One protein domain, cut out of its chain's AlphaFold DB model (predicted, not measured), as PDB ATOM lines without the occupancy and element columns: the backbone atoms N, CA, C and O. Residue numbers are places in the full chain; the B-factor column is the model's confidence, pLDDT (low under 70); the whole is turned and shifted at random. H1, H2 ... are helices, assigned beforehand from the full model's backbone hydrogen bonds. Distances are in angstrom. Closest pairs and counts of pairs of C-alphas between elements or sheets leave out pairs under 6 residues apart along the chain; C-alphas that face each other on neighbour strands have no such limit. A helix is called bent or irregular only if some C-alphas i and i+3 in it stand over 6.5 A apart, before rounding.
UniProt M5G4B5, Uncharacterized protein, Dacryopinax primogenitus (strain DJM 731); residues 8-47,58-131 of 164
ATOM      1  N   PHE A   8     610.617 522.717 466.448       79.38
ATOM      2  CA  PHE A   8     611.513 523.083 467.540       79.38
ATOM      3  C   PHE A   8     612.888 522.428 467.388       79.38
ATOM      4  O   PHE A   8     613.923 523.082 467.535       79.38
ATOM      5  N   HIS A   9     612.917 521.142 467.041       77.56
ATOM      6  CA  HIS A   9     614.166 520.407 466.831       77.56
ATOM      7  C   HIS A   9     614.804 520.678 465.475       77.56
ATOM      8  O   HIS A   9     616.017 520.532 465.332       77.56
ATOM      9  N   GLY A  10     614.009 521.103 464.495       79.50
ATOM     10  CA  GLY A  10     614.436 521.402 463.139       79.50
ATOM     11  C   GLY A  10     615.685 522.276 463.078       79.50
ATOM     12  O   GLY A  10     616.635 521.926 462.384       79.50
ATOM     13  N   TYR A  11     615.732 523.334 463.888       80.75
ATOM     14  CA  TYR A  11     616.863 524.264 463.946       80.75
ATOM     15  C   TYR A  11     618.179 523.650 464.442       80.75
ATOM     16  O   TYR A  11     619.243 524.189 464.148       80.75
ATOM     17  N   ALA A  12     618.134 522.527 465.163       85.75
ATOM     18  CA  ALA A  12     619.332 521.807 465.598       85.75
ATOM     19  C   ALA A  12     619.911 520.889 464.504       85.75
ATOM     20  O   ALA A  12     621.013 520.361 464.660       85.75
ATOM     21  N   HIS A  13     619.187 520.676 463.401       85.44
ATOM     22  CA  HIS A  13     619.676 519.907 462.261       85.44
ATOM     23  C   HIS A  13     620.433 520.789 461.266       85.44
ATOM     24  O   HIS A  13     620.247 522.003 461.218       85.44
ATOM     25  N   SER A  14     621.248 520.161 460.411       87.31
ATOM     26  CA  SER A  14     621.867 520.862 459.286       87.31
ATOM     27  C   SER A  14     620.800 521.511 458.404       87.31
ATOM     28  O   SER A  14     619.713 520.960 458.209       87.31
ATOM     29  N   TRP A  15     621.122 522.669 457.832       87.50
ATOM     30  CA  TRP A  15     620.198 523.394 456.961       87.50
ATOM     31  C   TRP A  15     619.684 522.531 455.796       87.50
ATOM     32  O   TRP A  15     618.498 522.540 455.482       87.50
ATOM     33  N   GLN A  16     620.539 521.662 455.246       88.25
ATOM     34  CA  GLN A  16     620.167 520.696 454.204       88.25
ATOM     35  C   GLN A  16     619.006 519.775 454.641       88.25
ATOM     36  O   GLN A  16     618.076 519.511 453.875       88.25
ATOM     37  N   CYS A  17     619.038 519.304 455.893       87.56
ATOM     38  CA  CYS A  17     617.974 518.496 456.487       87.56
ATOM     39  C   CYS A  17     616.694 519.326 456.662       87.56
ATOM     40  O   CYS A  17     615.601 518.865 456.321       87.56
ATOM     41  N   GLN A  18     616.830 520.574 457.119       89.31
ATOM     42  CA  GLN A  18     615.700 521.486 457.301       89.31
ATOM     43  C   GLN A  18     614.968 521.752 455.978       89.31
ATOM     44  O   GLN A  18     613.748 521.621 455.916       89.31
ATOM     45  N   LEU A  19     615.690 522.002 454.885       89.56
ATOM     46  CA  LEU A  19     615.084 522.206 453.563       89.56
ATOM     47  C   LEU A  19     614.242 521.011 453.089       89.56
ATOM     48  O   LEU A  19     613.276 521.173 452.335       89.56
ATOM     49  N   CYS A  20     614.607 519.798 453.504       87.81
ATOM     50  CA  CYS A  20     613.932 518.576 453.079       87.81
ATOM     51  C   CYS A  20     612.731 518.213 453.958       87.81
ATOM     52  O   CYS A  20     611.744 517.690 453.438       87.81
ATOM     53  N   PHE A  21     612.816 518.468 455.267       87.94
ATOM     54  CA  PHE A  21     611.898 517.876 456.247       87.94
ATOM     55  C   PHE A  21     611.271 518.878 457.222       87.94
ATOM     56  O   PHE A  21     610.391 518.491 457.992       87.94
ATOM     57  N   HIS A  22     611.695 520.143 457.218       88.69
ATOM     58  CA  HIS A  22     611.139 521.138 458.126       88.69
ATOM     59  C   HIS A  22     609.710 521.536 457.700       88.69
ATOM     60  O   HIS A  22     609.505 521.884 456.532       88.69
ATOM     61  N   PRO A  23     608.729 521.572 458.619       86.88
ATOM     62  CA  PRO A  23     607.322 521.870 458.332       86.88
ATOM     63  C   PRO A  23     607.115 523.233 457.671       86.88
ATOM     64  O   PRO A  23     606.255 523.390 456.815       86.88
ATOM     65  N   TRP A  24     607.955 524.211 458.022       84.12
ATOM     66  CA  TRP A  24     607.940 525.539 457.403       84.12
ATOM     67  C   TRP A  24     608.277 525.517 455.901       84.12
ATOM     68  O   TRP A  24     607.670 526.252 455.127       84.12
ATOM     69  N   VAL A  25     609.220 524.665 455.480       84.25
ATOM     70  CA  VAL A  25     609.625 524.547 454.067       84.25
ATOM     71  C   VAL A  25     608.671 523.620 453.312       84.25
ATOM     72  O   VAL A  25     608.363 523.829 452.137       84.25
ATOM     73  N   VAL A  26     608.189 522.573 453.981       82.38
ATOM     74  CA  VAL A  26     607.282 521.586 453.401       82.38
ATOM     75  C   VAL A  26     605.834 522.045 453.580       82.38
ATOM     76  O   VAL A  26     605.179 521.741 454.573       82.38
ATOM     77  N   THR A  27     605.301 522.703 452.552       73.56
ATOM     78  CA  THR A  27     603.959 523.325 452.529       73.56
ATOM     79  C   THR A  27     602.780 522.397 452.860       73.56
ATOM     80  O   THR A  27     601.677 522.870 453.121       73.56
ATOM     81  N   VAL A  28     602.993 521.079 452.880       81.62
ATOM     82  CA  VAL A  28     601.973 520.061 453.186       81.62
ATOM     83  C   VAL A  28     601.588 520.042 454.674       81.62
ATOM     84  O   VAL A  28     600.478 519.634 455.004       81.62
ATOM     85  N   ALA A  29     602.471 520.492 455.572       80.81
ATOM     86  CA  ALA A  29     602.241 520.454 457.019       80.81
ATOM     87  C   ALA A  29     601.207 521.480 457.525       80.81
ATOM     88  O   ALA A  29     600.590 521.291 458.572       80.81
ATOM     89  N   GLY A  30     600.999 522.576 456.791       85.50
ATOM     90  CA  GLY A  30     600.148 523.673 457.246       85.50
ATOM     91  C   GLY A  30     600.718 524.370 458.488       85.50
ATOM     92  O   GLY A  30     601.862 524.806 458.481       85.50
ATOM     93  N   LEU A  31     599.896 524.510 459.536       86.88
ATOM     94  CA  LEU A  31     600.283 525.112 460.825       86.88
ATOM     95  C   LEU A  31     600.702 524.072 461.879       86.88
ATOM     96  O   LEU A  31     600.855 524.423 463.045       86.88
ATOM     97  N   GLU A  32     600.842 522.804 461.492       85.31
ATOM     98  CA  GLU A  32     601.322 521.753 462.386       85.31
ATOM     99  C   GLU A  32     602.827 521.924 462.632       85.31
ATOM    100  O   GLU A  32     603.622 521.960 461.690       85.31
ATOM    101  N   ASP A  33     603.219 522.016 463.900       84.31
ATOM    102  CA  ASP A  33     604.623 522.082 464.322       84.31
ATOM    103  C   ASP A  33     605.223 520.693 464.605       84.31
ATOM    104  O   ASP A  33     606.439 520.562 464.740       84.31
ATOM    105  N   PHE A  34     604.378 519.652 464.624       83.94
ATOM    106  CA  PHE A  34     604.694 518.262 464.963       83.94
ATOM    107  C   PHE A  34     605.327 518.089 466.347       83.94
ATOM    108  O   PHE A  34     605.963 517.068 466.622       83.94
ATOM    109  N   GLU A  35     605.078 519.029 467.258       82.56
ATOM    110  CA  GLU A  35     605.583 518.956 468.628       82.56
ATOM    111  C   GLU A  35     604.700 518.097 469.533       82.56
ATOM    112  O   GLU A  35     605.069 517.813 470.669       82.56
ATOM    113  N   THR A  36     603.546 517.615 469.051       79.81
ATOM    114  CA  THR A  36     602.604 516.788 469.832       79.81
ATOM    115  C   THR A  36     603.305 515.640 470.579       79.81
ATOM    116  O   THR A  36     602.960 515.351 471.726       79.81
ATOM    117  N   CYS A  37     604.336 515.033 469.984       79.88
ATOM    118  CA  CYS A  37     605.160 514.014 470.633       79.88
ATOM    119  C   CYS A  37     605.824 514.514 471.929       79.88
ATOM    120  O   CYS A  37     605.766 513.818 472.942       79.88
ATOM    121  N   GLU A  38     606.401 515.718 471.944       83.44
ATOM    122  CA  GLU A  38     607.002 516.297 473.151       83.44
ATOM    123  C   GLU A  38     605.970 516.482 474.270       83.44
ATOM    124  O   GLU A  38     606.239 516.160 475.431       83.44
ATOM    125  N   TRP A  39     604.767 516.960 473.933       82.31
ATOM    126  CA  TRP A  39     603.679 517.149 474.899       82.31
ATOM    127  C   TRP A  39     603.237 515.819 475.508       82.31
ATOM    128  O   TRP A  39     603.049 515.720 476.726       82.31
ATOM    129  N   VAL A  40     603.109 514.783 474.676       88.06
ATOM    130  CA  VAL A  40     602.776 513.422 475.115       88.06
ATOM    131  C   VAL A  40     603.854 512.876 476.037       88.06
ATOM    132  O   VAL A  40     603.537 512.450 477.148       88.06
ATOM    133  N   PHE A  41     605.122 512.926 475.627       87.25
ATOM    134  CA  PHE A  41     606.227 512.380 476.415       87.25
ATOM    135  C   PHE A  41     606.446 513.149 477.717       87.25
ATOM    136  O   PHE A  41     606.718 512.544 478.753       87.25
ATOM    137  N   ARG A  42     606.242 514.469 477.715       89.50
ATOM    138  CA  ARG A  42     606.265 515.276 478.940       89.50
ATOM    139  C   ARG A  42     605.215 514.800 479.943       89.50
ATOM    140  O   ARG A  42     605.529 514.676 481.126       89.50
ATOM    141  N   GLN A  43     603.990 514.536 479.495       91.00
ATOM    142  CA  GLN A  43     602.937 514.020 480.373       91.00
ATOM    143  C   GLN A  43     603.204 512.572 480.787       91.00
ATOM    144  O   GLN A  43     603.063 512.236 481.960       91.00
ATOM    145  N   GLN A  44     603.681 511.734 479.866       92.31
ATOM    146  CA  GLN A  44     604.044 510.353 480.167       92.31
ATOM    147  C   GLN A  44     605.142 510.285 481.233       92.31
ATOM    148  O   GLN A  44     605.064 509.455 482.135       92.31
ATOM    149  N   ASN A  45     606.120 511.191 481.205       91.56
ATOM    150  CA  ASN A  45     607.179 511.255 482.212       91.56
ATOM    151  C   ASN A  45     606.649 511.485 483.637       91.56
ATOM    152  O   ASN A  45     607.311 511.097 484.597       91.56
ATOM    153  N   GLN A  46     605.440 512.029 483.809       91.00
ATOM    154  CA  GLN A  46     604.802 512.138 485.129       91.00
ATOM    155  C   GLN A  46     604.424 510.769 485.716       91.00
ATOM    156  O   GLN A  46     604.267 510.646 486.928       91.00
ATOM    157  N   THR A  47     604.322 509.729 484.881       90.56
ATOM    158  CA  THR A  47     604.098 508.340 485.315       90.56
ATOM    159  C   THR A  47     605.389 507.629 485.733       90.56
ATOM    160  O   THR A  47     605.322 506.583 486.373       90.56
ATOM    161  N   HIS A  58     602.705 495.792 485.895       92.94
ATOM    162  CA  HIS A  58     602.130 497.068 486.340       92.94
ATOM    163  C   HIS A  58     602.645 498.260 485.532       92.94
ATOM    164  O   HIS A  58     601.870 499.177 485.263       92.94
ATOM    165  N   CYS A  59     603.903 498.231 485.078       93.06
ATOM    166  CA  CYS A  59     604.428 499.247 484.165       93.06
ATOM    167  C   CYS A  59     603.661 499.243 482.834       93.06
ATOM    168  O   CYS A  59     603.187 500.294 482.409       93.06
ATOM    169  N   HIS A  60     603.466 498.070 482.220       94.00
ATOM    170  CA  HIS A  60     602.712 497.956 480.967       94.00
ATOM    171  C   HIS A  60     601.251 498.380 481.119       94.00
ATOM    172  O   HIS A  60     600.761 499.144 480.295       94.00
ATOM    173  N   MET A  61     600.584 497.952 482.193       94.88
ATOM    174  CA  MET A  61     599.211 498.367 482.486       94.88
ATOM    175  C   MET A  61     599.102 499.887 482.675       94.88
ATOM    176  O   MET A  61     598.197 500.511 482.136       94.88
ATOM    177  N   THR A  62     600.044 500.495 483.399       93.56
ATOM    178  CA  THR A  62     600.067 501.950 483.621       93.56
ATOM    179  C   THR A  62     600.281 502.712 482.312       93.56
ATOM    180  O   THR A  62     599.607 503.711 482.072       93.56
ATOM    181  N   MET A  63     601.185 502.237 481.447       93.19
ATOM    182  CA  MET A  63     601.411 502.831 480.124       93.19
ATOM    183  C   MET A  63     600.172 502.709 479.229       93.19
ATOM    184  O   MET A  63     599.786 503.691 478.603       93.19
ATOM    185  N   ASP A  64     599.544 501.532 479.189       95.19
ATOM    186  CA  ASP A  64     598.322 501.287 478.417       95.19
ATOM    187  C   ASP A  64     597.196 502.234 478.850       95.19
ATOM    188  O   ASP A  64     596.645 502.974 478.037       95.19
ATOM    189  N   TRP A  65     596.952 502.325 480.159       94.75
ATOM    190  CA  TRP A  65     595.938 503.219 480.718       94.75
ATOM    191  C   TRP A  65     596.224 504.688 480.416       94.75
ATOM    192  O   TRP A  65     595.308 505.422 480.043       94.75
ATOM    193  N   PHE A  66     597.485 505.109 480.542       94.56
ATOM    194  CA  PHE A  66     597.901 506.464 480.191       94.56
ATOM    195  C   PHE A  66     597.563 506.789 478.732       94.56
ATOM    196  O   PHE A  66     596.924 507.806 478.471       94.56
ATOM    197  N   TYR A  67     597.939 505.926 477.782       93.62
ATOM    198  CA  TYR A  67     597.694 506.184 476.361       93.62
ATOM    199  C   TYR A  67     596.217 506.071 475.978       93.62
ATOM    200  O   TYR A  67     595.750 506.868 475.164       93.62
ATOM    201  N   CYS A  68     595.460 505.147 476.575       94.50
ATOM    202  CA  CYS A  68     594.013 505.066 476.374       94.50
ATOM    203  C   CYS A  68     593.311 506.351 476.828       94.50
ATOM    204  O   CYS A  68     592.512 506.913 476.073       94.50
ATOM    205  N   GLN A  69     593.639 506.836 478.030       91.94
ATOM    206  CA  GLN A  69     593.084 508.078 478.564       91.94
ATOM    207  C   GLN A  69     593.496 509.274 477.705       91.94
ATOM    208  O   GLN A  69     592.641 510.036 477.254       91.94
ATOM    209  N   TRP A  70     594.792 509.397 477.411       90.94
ATOM    210  CA  TRP A  70     595.320 510.488 476.602       90.94
ATOM    211  C   TRP A  70     594.665 510.545 475.218       90.94
ATOM    212  O   TRP A  70     594.266 511.619 474.780       90.94
ATOM    213  N   ASN A  71     594.492 509.405 474.544       90.19
ATOM    214  CA  ASN A  71     593.861 509.358 473.226       90.19
ATOM    215  C   ASN A  71     592.387 509.794 473.271       90.19
ATOM    216  O   ASN A  71     591.921 510.505 472.377       90.19
ATOM    217  N   SER A  72     591.655 509.395 474.317       88.88
ATOM    218  CA  SER A  72     590.272 509.836 474.535       88.88
ATOM    219  C   SER A  72     590.198 511.356 474.702       88.88
ATOM    220  O   SER A  72     589.414 512.019 474.018       88.88
ATOM    221  N   ASP A  73     591.054 511.916 475.556       87.56
ATOM    222  CA  ASP A  73     591.093 513.356 475.821       87.56
ATOM    223  C   ASP A  73     591.540 514.144 474.581       87.56
ATOM    224  O   ASP A  73     590.936 515.157 474.216       87.56
ATOM    225  N   TRP A  74     592.552 513.647 473.871       84.19
ATOM    226  CA  TRP A  74     593.082 514.284 472.670       84.19
ATOM    227  C   TRP A  74     592.062 514.311 471.534       84.19
ATOM    228  O   TRP A  74     591.929 515.330 470.863       84.19
ATOM    229  N   THR A  75     591.276 513.246 471.355       80.25
ATOM    230  CA  THR A  75     590.227 513.209 470.322       80.25
ATOM    231  C   THR A  75     589.180 514.310 470.541       80.25
ATOM    232  O   THR A  75     588.721 514.931 469.581       80.25
ATOM    233  N   LEU A  76     588.837 514.608 471.802       80.50
ATOM    234  CA  LEU A  76     587.923 515.702 472.148       80.50
ATOM    235  C   LEU A  76     588.544 517.081 471.878       80.50
ATOM    236  O   LEU A  76     587.877 517.979 471.357       80.50
ATOM    237  N   VAL A  77     589.826 517.249 472.205       83.94
ATOM    238  CA  VAL A  77     590.558 518.514 472.029       83.94
ATOM    239  C   VAL A  77     590.858 518.806 470.555       83.94
ATOM    240  O   VAL A  77     590.745 519.959 470.126       83.94
ATOM    241  N   LEU A  78     591.192 517.782 469.766       82.44
ATOM    242  CA  LEU A  78     591.596 517.911 468.368       82.44
ATOM    243  C   LEU A  78     590.528 518.624 467.533       82.44
ATOM    244  O   LEU A  78     590.799 519.637 466.887       82.44
ATOM    245  N   GLY A  79     589.306 518.089 467.549       73.88
ATOM    246  CA  GLY A  79     588.229 518.571 466.687       73.88
ATOM    247  C   GLY A  79     587.707 519.946 467.096       73.88
ATOM    248  O   GLY A  79     587.521 520.820 466.251       73.88
ATOM    249  N   ALA A  80     587.473 520.145 468.394       76.75
ATOM    250  CA  ALA A  80     586.799 521.341 468.892       76.75
ATOM    251  C   ALA A  80     587.742 522.533 469.082       76.75
ATOM    252  O   ALA A  80     587.342 523.677 468.853       76.75
ATOM    253  N   TYR A  81     588.978 522.282 469.517       83.81
ATOM    254  CA  TYR A  81     589.920 523.337 469.863       83.81
ATOM    255  C   TYR A  81     591.035 523.444 468.830       83.81
ATOM    256  O   TYR A  81     591.139 524.477 468.178       83.81
ATOM    257  N   PHE A  82     591.824 522.391 468.625       85.25
ATOM    258  CA  PHE A  82     593.039 522.484 467.810       85.25
ATOM    259  C   PHE A  82     592.750 522.897 466.359       85.25
ATOM    260  O   PHE A  82     593.216 523.941 465.906       85.25
ATOM    261  N   LEU A  83     591.891 522.151 465.654       87.62
ATOM    262  CA  LEU A  83     591.552 522.456 464.260       87.62
ATOM    263  C   LEU A  83     590.849 523.815 464.118       87.62
ATOM    264  O   LEU A  83     591.161 524.594 463.216       87.62
ATOM    265  N   ALA A  84     589.920 524.126 465.023       88.94
ATOM    266  CA  ALA A  84     589.162 525.374 464.974       88.94
ATOM    267  C   ALA A  84     590.038 526.608 465.249       88.94
ATOM    268  O   ALA A  84     589.850 527.648 464.610       88.94
ATOM    269  N   GLN A  85     590.985 526.517 466.187       89.75
ATOM    270  CA  GLN A  85     591.917 527.607 466.486       89.75
ATOM    271  C   GLN A  85     592.956 527.767 465.379       89.75
ATOM    272  O   GLN A  85     593.155 528.894 464.927       89.75
ATOM    273  N   ASN A  86     593.521 526.672 464.864       89.81
ATOM    274  CA  ASN A  86     594.459 526.726 463.741       89.81
ATOM    275  C   ASN A  86     593.804 527.333 462.498       89.81
ATOM    276  O   ASN A  86     594.405 528.165 461.825       89.81
ATOM    277  N   TYR A  87     592.535 527.016 462.228       90.75
ATOM    278  CA  TYR A  87     591.794 527.644 461.134       90.75
ATOM    279  C   TYR A  87     591.638 529.163 461.322       90.75
ATOM    280  O   TYR A  87     591.926 529.944 460.413       90.75
ATOM    281  N   LYS A  88     591.231 529.611 462.518       93.19
ATOM    282  CA  LYS A  88     591.127 531.050 462.833       93.19
ATOM    283  C   LYS A  88     592.481 531.751 462.748       93.19
ATOM    284  O   LYS A  88     592.557 532.877 462.254       93.19
ATOM    285  N   GLN A  89     593.538 531.096 463.218       93.00
ATOM    286  CA  GLN A  89     594.905 531.590 463.136       93.00
ATOM    287  C   GLN A  89     595.354 531.724 461.680       93.00
ATOM    288  O   GLN A  89     595.872 532.777 461.318       93.00
ATOM    289  N   ALA A  90     595.090 530.726 460.835       92.31
ATOM    290  CA  ALA A  90     595.402 530.778 459.409       92.31
ATOM    291  C   ALA A  90     594.720 531.973 458.731       92.31
ATOM    292  O   ALA A  90     595.387 532.764 458.069       92.31
ATOM    293  N   LEU A  91     593.418 532.178 458.970       94.19
ATOM    294  CA  LEU A  91     592.696 533.344 458.442       94.19
ATOM    295  C   LEU A  91     593.305 534.668 458.913       94.19
ATOM    296  O   LEU A  91     593.418 535.618 458.138       94.19
ATOM    297  N   LYS A  92     593.711 534.740 460.184       94.31
ATOM    298  CA  LYS A  92     594.366 535.928 460.735       94.31
ATOM    299  C   LYS A  92     595.716 536.189 460.061       94.31
ATOM    300  O   LYS A  92     595.972 537.332 459.699       94.31
ATOM    301  N   ILE A  93     596.538 535.157 459.862       91.62
ATOM    302  CA  ILE A  93     597.837 535.258 459.178       91.62
ATOM    303  C   ILE A  93     597.640 535.722 457.734       91.62
ATOM    304  O   ILE A  93     598.301 536.662 457.308       91.62
ATOM    305  N   ILE A  94     596.687 535.139 457.003       91.12
ATOM    306  CA  ILE A  94     596.394 535.540 455.619       91.12
ATOM    307  C   ILE A  94     595.992 537.021 455.565       91.12
ATOM    308  O   ILE A  94     596.539 537.778 454.771       91.12
ATOM    309  N   ASN A  95     595.097 537.461 456.454       91.88
ATOM    310  CA  ASN A  95     594.620 538.846 456.457       91.88
ATOM    311  C   ASN A  95     595.683 539.865 456.901       91.88
ATOM    312  O   ASN A  95     595.694 540.986 456.402       91.88
ATOM    313  N   GLN A  96     596.535 539.517 457.869       90.94
ATOM    314  CA  GLN A  96     597.518 540.447 458.440       90.94
ATOM    315  C   GLN A  96     598.841 540.433 457.675       90.94
ATOM    316  O   GLN A  96     599.389 541.485 457.356       90.94
ATOM    317  N   THR A  97     599.358 539.241 457.397       89.44
ATOM    318  CA  THR A  97     600.683 539.034 456.814       89.44
ATOM    319  C   THR A  97     600.624 538.976 455.293       89.44
ATOM    320  O   THR A  97     601.576 539.417 454.659       89.44
ATOM    321  N   GLY A  98     599.515 538.517 454.701       87.19
ATOM    322  CA  GLY A  98     599.358 538.448 453.242       87.19
ATOM    323  C   GLY A  98     599.582 539.803 452.572       87.19
ATOM    324  O   GLY A  98     600.416 539.912 451.686       87.19
ATOM    325  N   VAL A  99     598.968 540.868 453.099       87.50
ATOM    326  CA  VAL A  99     599.134 542.233 452.561       87.50
ATOM    327  C   VAL A  99     600.590 542.711 452.637       87.50
ATOM    328  O   VAL A  99     601.097 543.337 451.706       87.50
ATOM    329  N   ALA A 100     601.279 542.415 453.744       89.25
ATOM    330  CA  ALA A 100     602.687 542.764 453.905       89.25
ATOM    331  C   ALA A 100     603.567 541.996 452.907       89.25
ATOM    332  O   ALA A 100     604.423 542.599 452.263       89.25
ATOM    333  N   VAL A 101     603.317 540.696 452.727       88.12
ATOM    334  CA  VAL A 101     604.033 539.859 451.756       88.12
ATOM    335  C   VAL A 101     603.782 540.350 450.333       88.12
ATOM    336  O   VAL A 101     604.749 540.567 449.614       88.12
ATOM    337  N   ASP A 102     602.536 540.635 449.958       87.50
ATOM    338  CA  ASP A 102     602.187 541.136 448.624       87.50
ATOM    339  C   ASP A 102     602.905 542.458 448.315       87.50
ATOM    340  O   ASP A 102     603.468 542.636 447.234       87.50
ATOM    341  N   SER A 103     602.949 543.382 449.284       89.25
ATOM    342  CA  SER A 103     603.681 544.646 449.119       89.25
ATOM    343  C   SER A 103     605.196 544.452 448.993       89.25
ATOM    344  O   SER A 103     605.830 545.105 448.164       89.25
ATOM    345  N   LEU A 104     605.790 543.538 449.768       88.81
ATOM    346  CA  LEU A 104     607.212 543.204 449.663       88.81
ATOM    347  C   LEU A 104     607.532 542.523 448.331       88.81
ATOM    348  O   LEU A 104     608.536 542.855 447.708       88.81
ATOM    349  N   MET A 105     606.666 541.626 447.868       88.94
ATOM    350  CA  MET A 105     606.807 540.958 446.577       88.94
ATOM    351  C   MET A 105     606.720 541.949 445.417       88.94
ATOM    352  O   MET A 105     607.524 541.861 444.492       88.94
ATOM    353  N   ALA A 106     605.820 542.934 445.497       89.19
ATOM    354  CA  ALA A 106     605.749 544.016 444.520       89.19
ATOM    355  C   ALA A 106     607.026 544.876 444.515       89.19
ATOM    356  O   ALA A 106     607.548 545.183 443.449       89.19
ATOM    357  N   ASN A 107     607.558 545.221 445.693       91.38
ATOM    358  CA  ASN A 107     608.785 546.019 445.813       91.38
ATOM    359  C   ASN A 107     610.037 545.284 445.314       91.38
ATOM    360  O   ASN A 107     610.960 545.918 444.814       91.38
ATOM    361  N   LEU A 108     610.082 543.963 445.486       88.12
ATOM    362  CA  LEU A 108     611.197 543.111 445.070       88.12
ATOM    363  C   LEU A 108     611.029 542.562 443.645       88.12
ATOM    364  O   LEU A 108     611.842 541.744 443.224       88.12
ATOM    365  N   GLU A 109     609.968 542.965 442.932       87.62
ATOM    366  CA  GLU A 109     609.604 542.461 441.597       87.62
ATOM    367  C   GLU A 109     609.610 540.920 441.524       87.62
ATOM    368  O   GLU A 109     610.023 540.305 440.539       87.62
ATOM    369  N   CYS A 110     609.166 540.274 442.605       85.94
ATOM    370  CA  CYS A 110     609.321 538.841 442.803       85.94
ATOM    371  C   CYS A 110     607.977 538.114 442.674       85.94
ATOM    372  O   CYS A 110     606.997 538.463 443.331       85.94
ATOM    373  N   SER A 111     607.934 537.082 441.828       87.81
ATOM    374  CA  SER A 111     606.785 536.177 441.688       87.81
ATOM    375  C   SER A 111     606.825 535.084 442.764       87.81
ATOM    376  O   SER A 111     607.918 534.680 443.171       87.81
ATOM    377  N   PRO A 112     605.679 534.522 443.200       83.44
ATOM    378  CA  PRO A 112     605.689 533.329 444.050       83.44
ATOM    379  C   PRO A 112     606.456 532.154 443.417       83.44
ATOM    380  O   PRO A 112     607.079 531.374 444.137       83.44
ATOM    381  N   ASP A 113     606.489 532.067 442.084       86.56
ATOM    382  CA  ASP A 113     607.271 531.054 441.366       86.56
ATOM    383  C   ASP A 113     608.782 531.243 441.569       86.56
ATOM    384  O   ASP A 113     609.517 530.268 441.725       86.56
ATOM    385  N   ASN A 114     609.248 532.494 441.655       88.00
ATOM    386  CA  ASN A 114     610.654 532.793 441.920       88.00
ATOM    387  C   ASN A 114     611.056 532.298 443.313       88.00
ATOM    388  O   ASN A 114     612.143 531.756 443.470       88.00
ATOM    389  N   LEU A 115     610.175 532.418 444.313       85.12
ATOM    390  CA  LEU A 115     610.441 531.917 445.667       85.12
ATOM    391  C   LEU A 115     610.593 530.391 445.687       85.12
ATOM    392  O   LEU A 115     611.495 529.865 446.338       85.12
ATOM    393  N   GLN A 116     609.742 529.675 444.944       86.44
ATOM    394  CA  GLN A 116     609.873 528.222 444.803       86.44
ATOM    395  C   GLN A 116     611.167 527.841 444.080       86.44
ATOM    396  O   GLN A 116     611.840 526.895 444.493       86.44
ATOM    397  N   MET A 117     611.538 528.590 443.040       90.38
ATOM    398  CA  MET A 117     612.814 528.399 442.356       90.38
ATOM    399  C   MET A 117     614.003 528.643 443.287       90.38
ATOM    400  O   MET A 117     614.914 527.821 443.296       90.38
ATOM    401  N   CYS A 118     613.983 529.696 444.108       88.62
ATOM    402  CA  CYS A 118     615.035 529.959 445.090       88.62
ATOM    403  C   CYS A 118     615.185 528.793 446.075       88.62
ATOM    404  O   CYS A 118     616.294 528.311 446.274       88.62
ATOM    405  N   LEU A 119     614.078 528.279 446.624       89.06
ATOM    406  CA  LEU A 119     614.114 527.110 447.515       89.06
ATOM    407  C   LEU A 119     614.668 525.859 446.819       89.06
ATOM    408  O   LEU A 119     615.348 525.045 447.445       89.06
ATOM    409  N   GLN A 120     614.373 525.675 445.531       89.19
ATOM    410  CA  GLN A 120     614.895 524.552 444.755       89.19
ATOM    411  C   GLN A 120     616.399 524.694 444.485       89.19
ATOM    412  O   GLN A 120     617.142 523.734 444.677       89.19
ATOM    413  N   GLN A 121     616.849 525.888 444.100       90.88
ATOM    414  CA  GLN A 121     618.267 526.202 443.909       90.88
ATOM    415  C   GLN A 121     619.052 526.029 445.206       90.88
ATOM    416  O   GLN A 121     620.135 525.455 445.203       90.88
ATOM    417  N   GLU A 122     618.481 526.464 446.326       90.88
ATOM    418  CA  GLU A 122     619.074 526.293 447.644       90.88
ATOM    419  C   GLU A 122     619.230 524.804 447.992       90.88
ATOM    420  O   GLU A 122     620.303 524.365 448.402       90.88
ATOM    421  N   LYS A 123     618.203 523.983 447.732       89.56
ATOM    422  CA  LYS A 123     618.288 522.521 447.899       89.56
ATOM    423  C   LYS A 123     619.364 521.876 447.032       89.56
ATOM    424  O   LYS A 123     619.979 520.906 447.470       89.56
ATOM    425  N   GLU A 124     619.535 522.342 445.803       89.88
ATOM    426  CA  GLU A 124     620.552 521.833 444.877       89.88
ATOM    427  C   GLU A 124     621.952 522.232 445.336       89.88
ATOM    428  O   GLU A 124     622.801 521.360 445.509       89.88
ATOM    429  N   TYR A 125     622.149 523.509 445.663       89.25
ATOM    430  CA  TYR A 125     623.396 524.030 446.211       89.25
ATOM    431  C   TYR A 125     623.848 523.229 447.432       89.25
ATOM    432  O   TYR A 125     624.948 522.681 447.461       89.25
ATOM    433  N   PHE A 126     622.964 523.078 448.417       87.44
ATOM    434  CA  PHE A 126     623.280 522.360 449.642       87.44
ATOM    435  C   PHE A 126     623.385 520.844 449.462       87.44
ATOM    436  O   PHE A 126     623.985 520.189 450.302       87.44
ATOM    437  N   ARG A 127     622.847 520.254 448.394       83.75
ATOM    438  CA  ARG A 127     623.087 518.833 448.101       83.75
ATOM    439  C   ARG A 127     624.523 518.595 447.643       83.75
ATOM    440  O   ARG A 127     625.121 517.593 448.030       83.75
ATOM    441  N   ASP A 128     625.037 519.498 446.817       83.12
ATOM    442  CA  ASP A 128     626.354 519.362 446.194       83.12
ATOM    443  C   ASP A 128     627.477 519.931 447.081       83.12
ATOM    444  O   ASP A 128     628.651 519.598 446.907       83.12
ATOM    445  N   LEU A 129     627.119 520.744 448.080       81.00
ATOM    446  CA  LEU A 129     628.033 521.298 449.071       81.00
ATOM    447  C   LEU A 129     628.483 520.226 450.080       81.00
ATOM    448  O   LEU A 129     627.864 520.017 451.125       81.00
ATOM    449  N   ILE A 130     629.587 519.548 449.759       70.50
ATOM    450  CA  ILE A 130     630.264 518.599 450.663       70.50
ATOM    451  C   ILE A 130     631.122 519.349 451.696       70.50
ATOM    452  O   ILE A 130     631.210 518.934 452.850       70.50
ATOM    453  N   GLN A 131     631.749 520.452 451.283       69.75
ATOM    454  CA  GLN A 131     632.582 521.316 452.116       69.75
ATOM    455  C   GLN A 131     632.455 522.756 451.609       69.75
ATOM    456  O   GLN A 131     632.326 522.963 450.402       69.75
TER     457      GLN A 131
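What this domain is: This is residues 8 to 47 and 58 to 131 of the 164 residues of an uncharacterized protein of Dacryopinax primogenitus (strain DJM 731) (UniProt M5G4B5). What is the shape? Long helix H3 bends into an open arch; H4 folds back from its last end, H2 meets it near its first, and H1 packs on H4. What is printed? The printed part has 114 residues, 86 of them in four named helices, H1, H2, H3, H4 in order along the chain, with no named strand; the class is all helix. It is only just loose, close to extended: radius of gyration of the C-alphas 19.8 A, spans 62 by 42 by 18 A.

How they stand to each other: What touches first? H1, residues 15 to 21, touches H4, residues 112 to 128, closest at C-alphas Gln 16 and Phe 126, 5.8 A. And next? H2, residues 36 to 47, only just touches H3a, residues 58 to 80, with 3 pairs of C-alphas within 8 A; the closest, Gln 44 and Phe 66, are 7.3 A apart. Is any helix bent? H3, residues 58 to 107, assigned as one helix by its hydrogen bonds, is bent: C-alphas 80 and 83 are 6.7 A apart, and H3a and H3b, residues 83 to 107, stand at a steep tilt of 60 degrees. Are backbones in range? Every O i to N i+4 pair is within hydrogen-bond range in H4; H1 has 2 of 3, H2 6 of 8, H3a 17 of 19, H3b 19 of 21.

Where its parts are: Where to look? C-alpha 15 is at (620.198, 523.394, 456.961), C-alpha 128 at (626.354, 519.362, 446.194). How long? H3a is 33.6 A, H3b 34.5 A, H4 25.0 A.

The domain as a whole: Any cut? Residues 48 to 57 are not printed; C-alphas 47 and 58 are 11.5 A apart. Links and confidence? H1 to H2 is long; residue 131 is under 70 pLDDT.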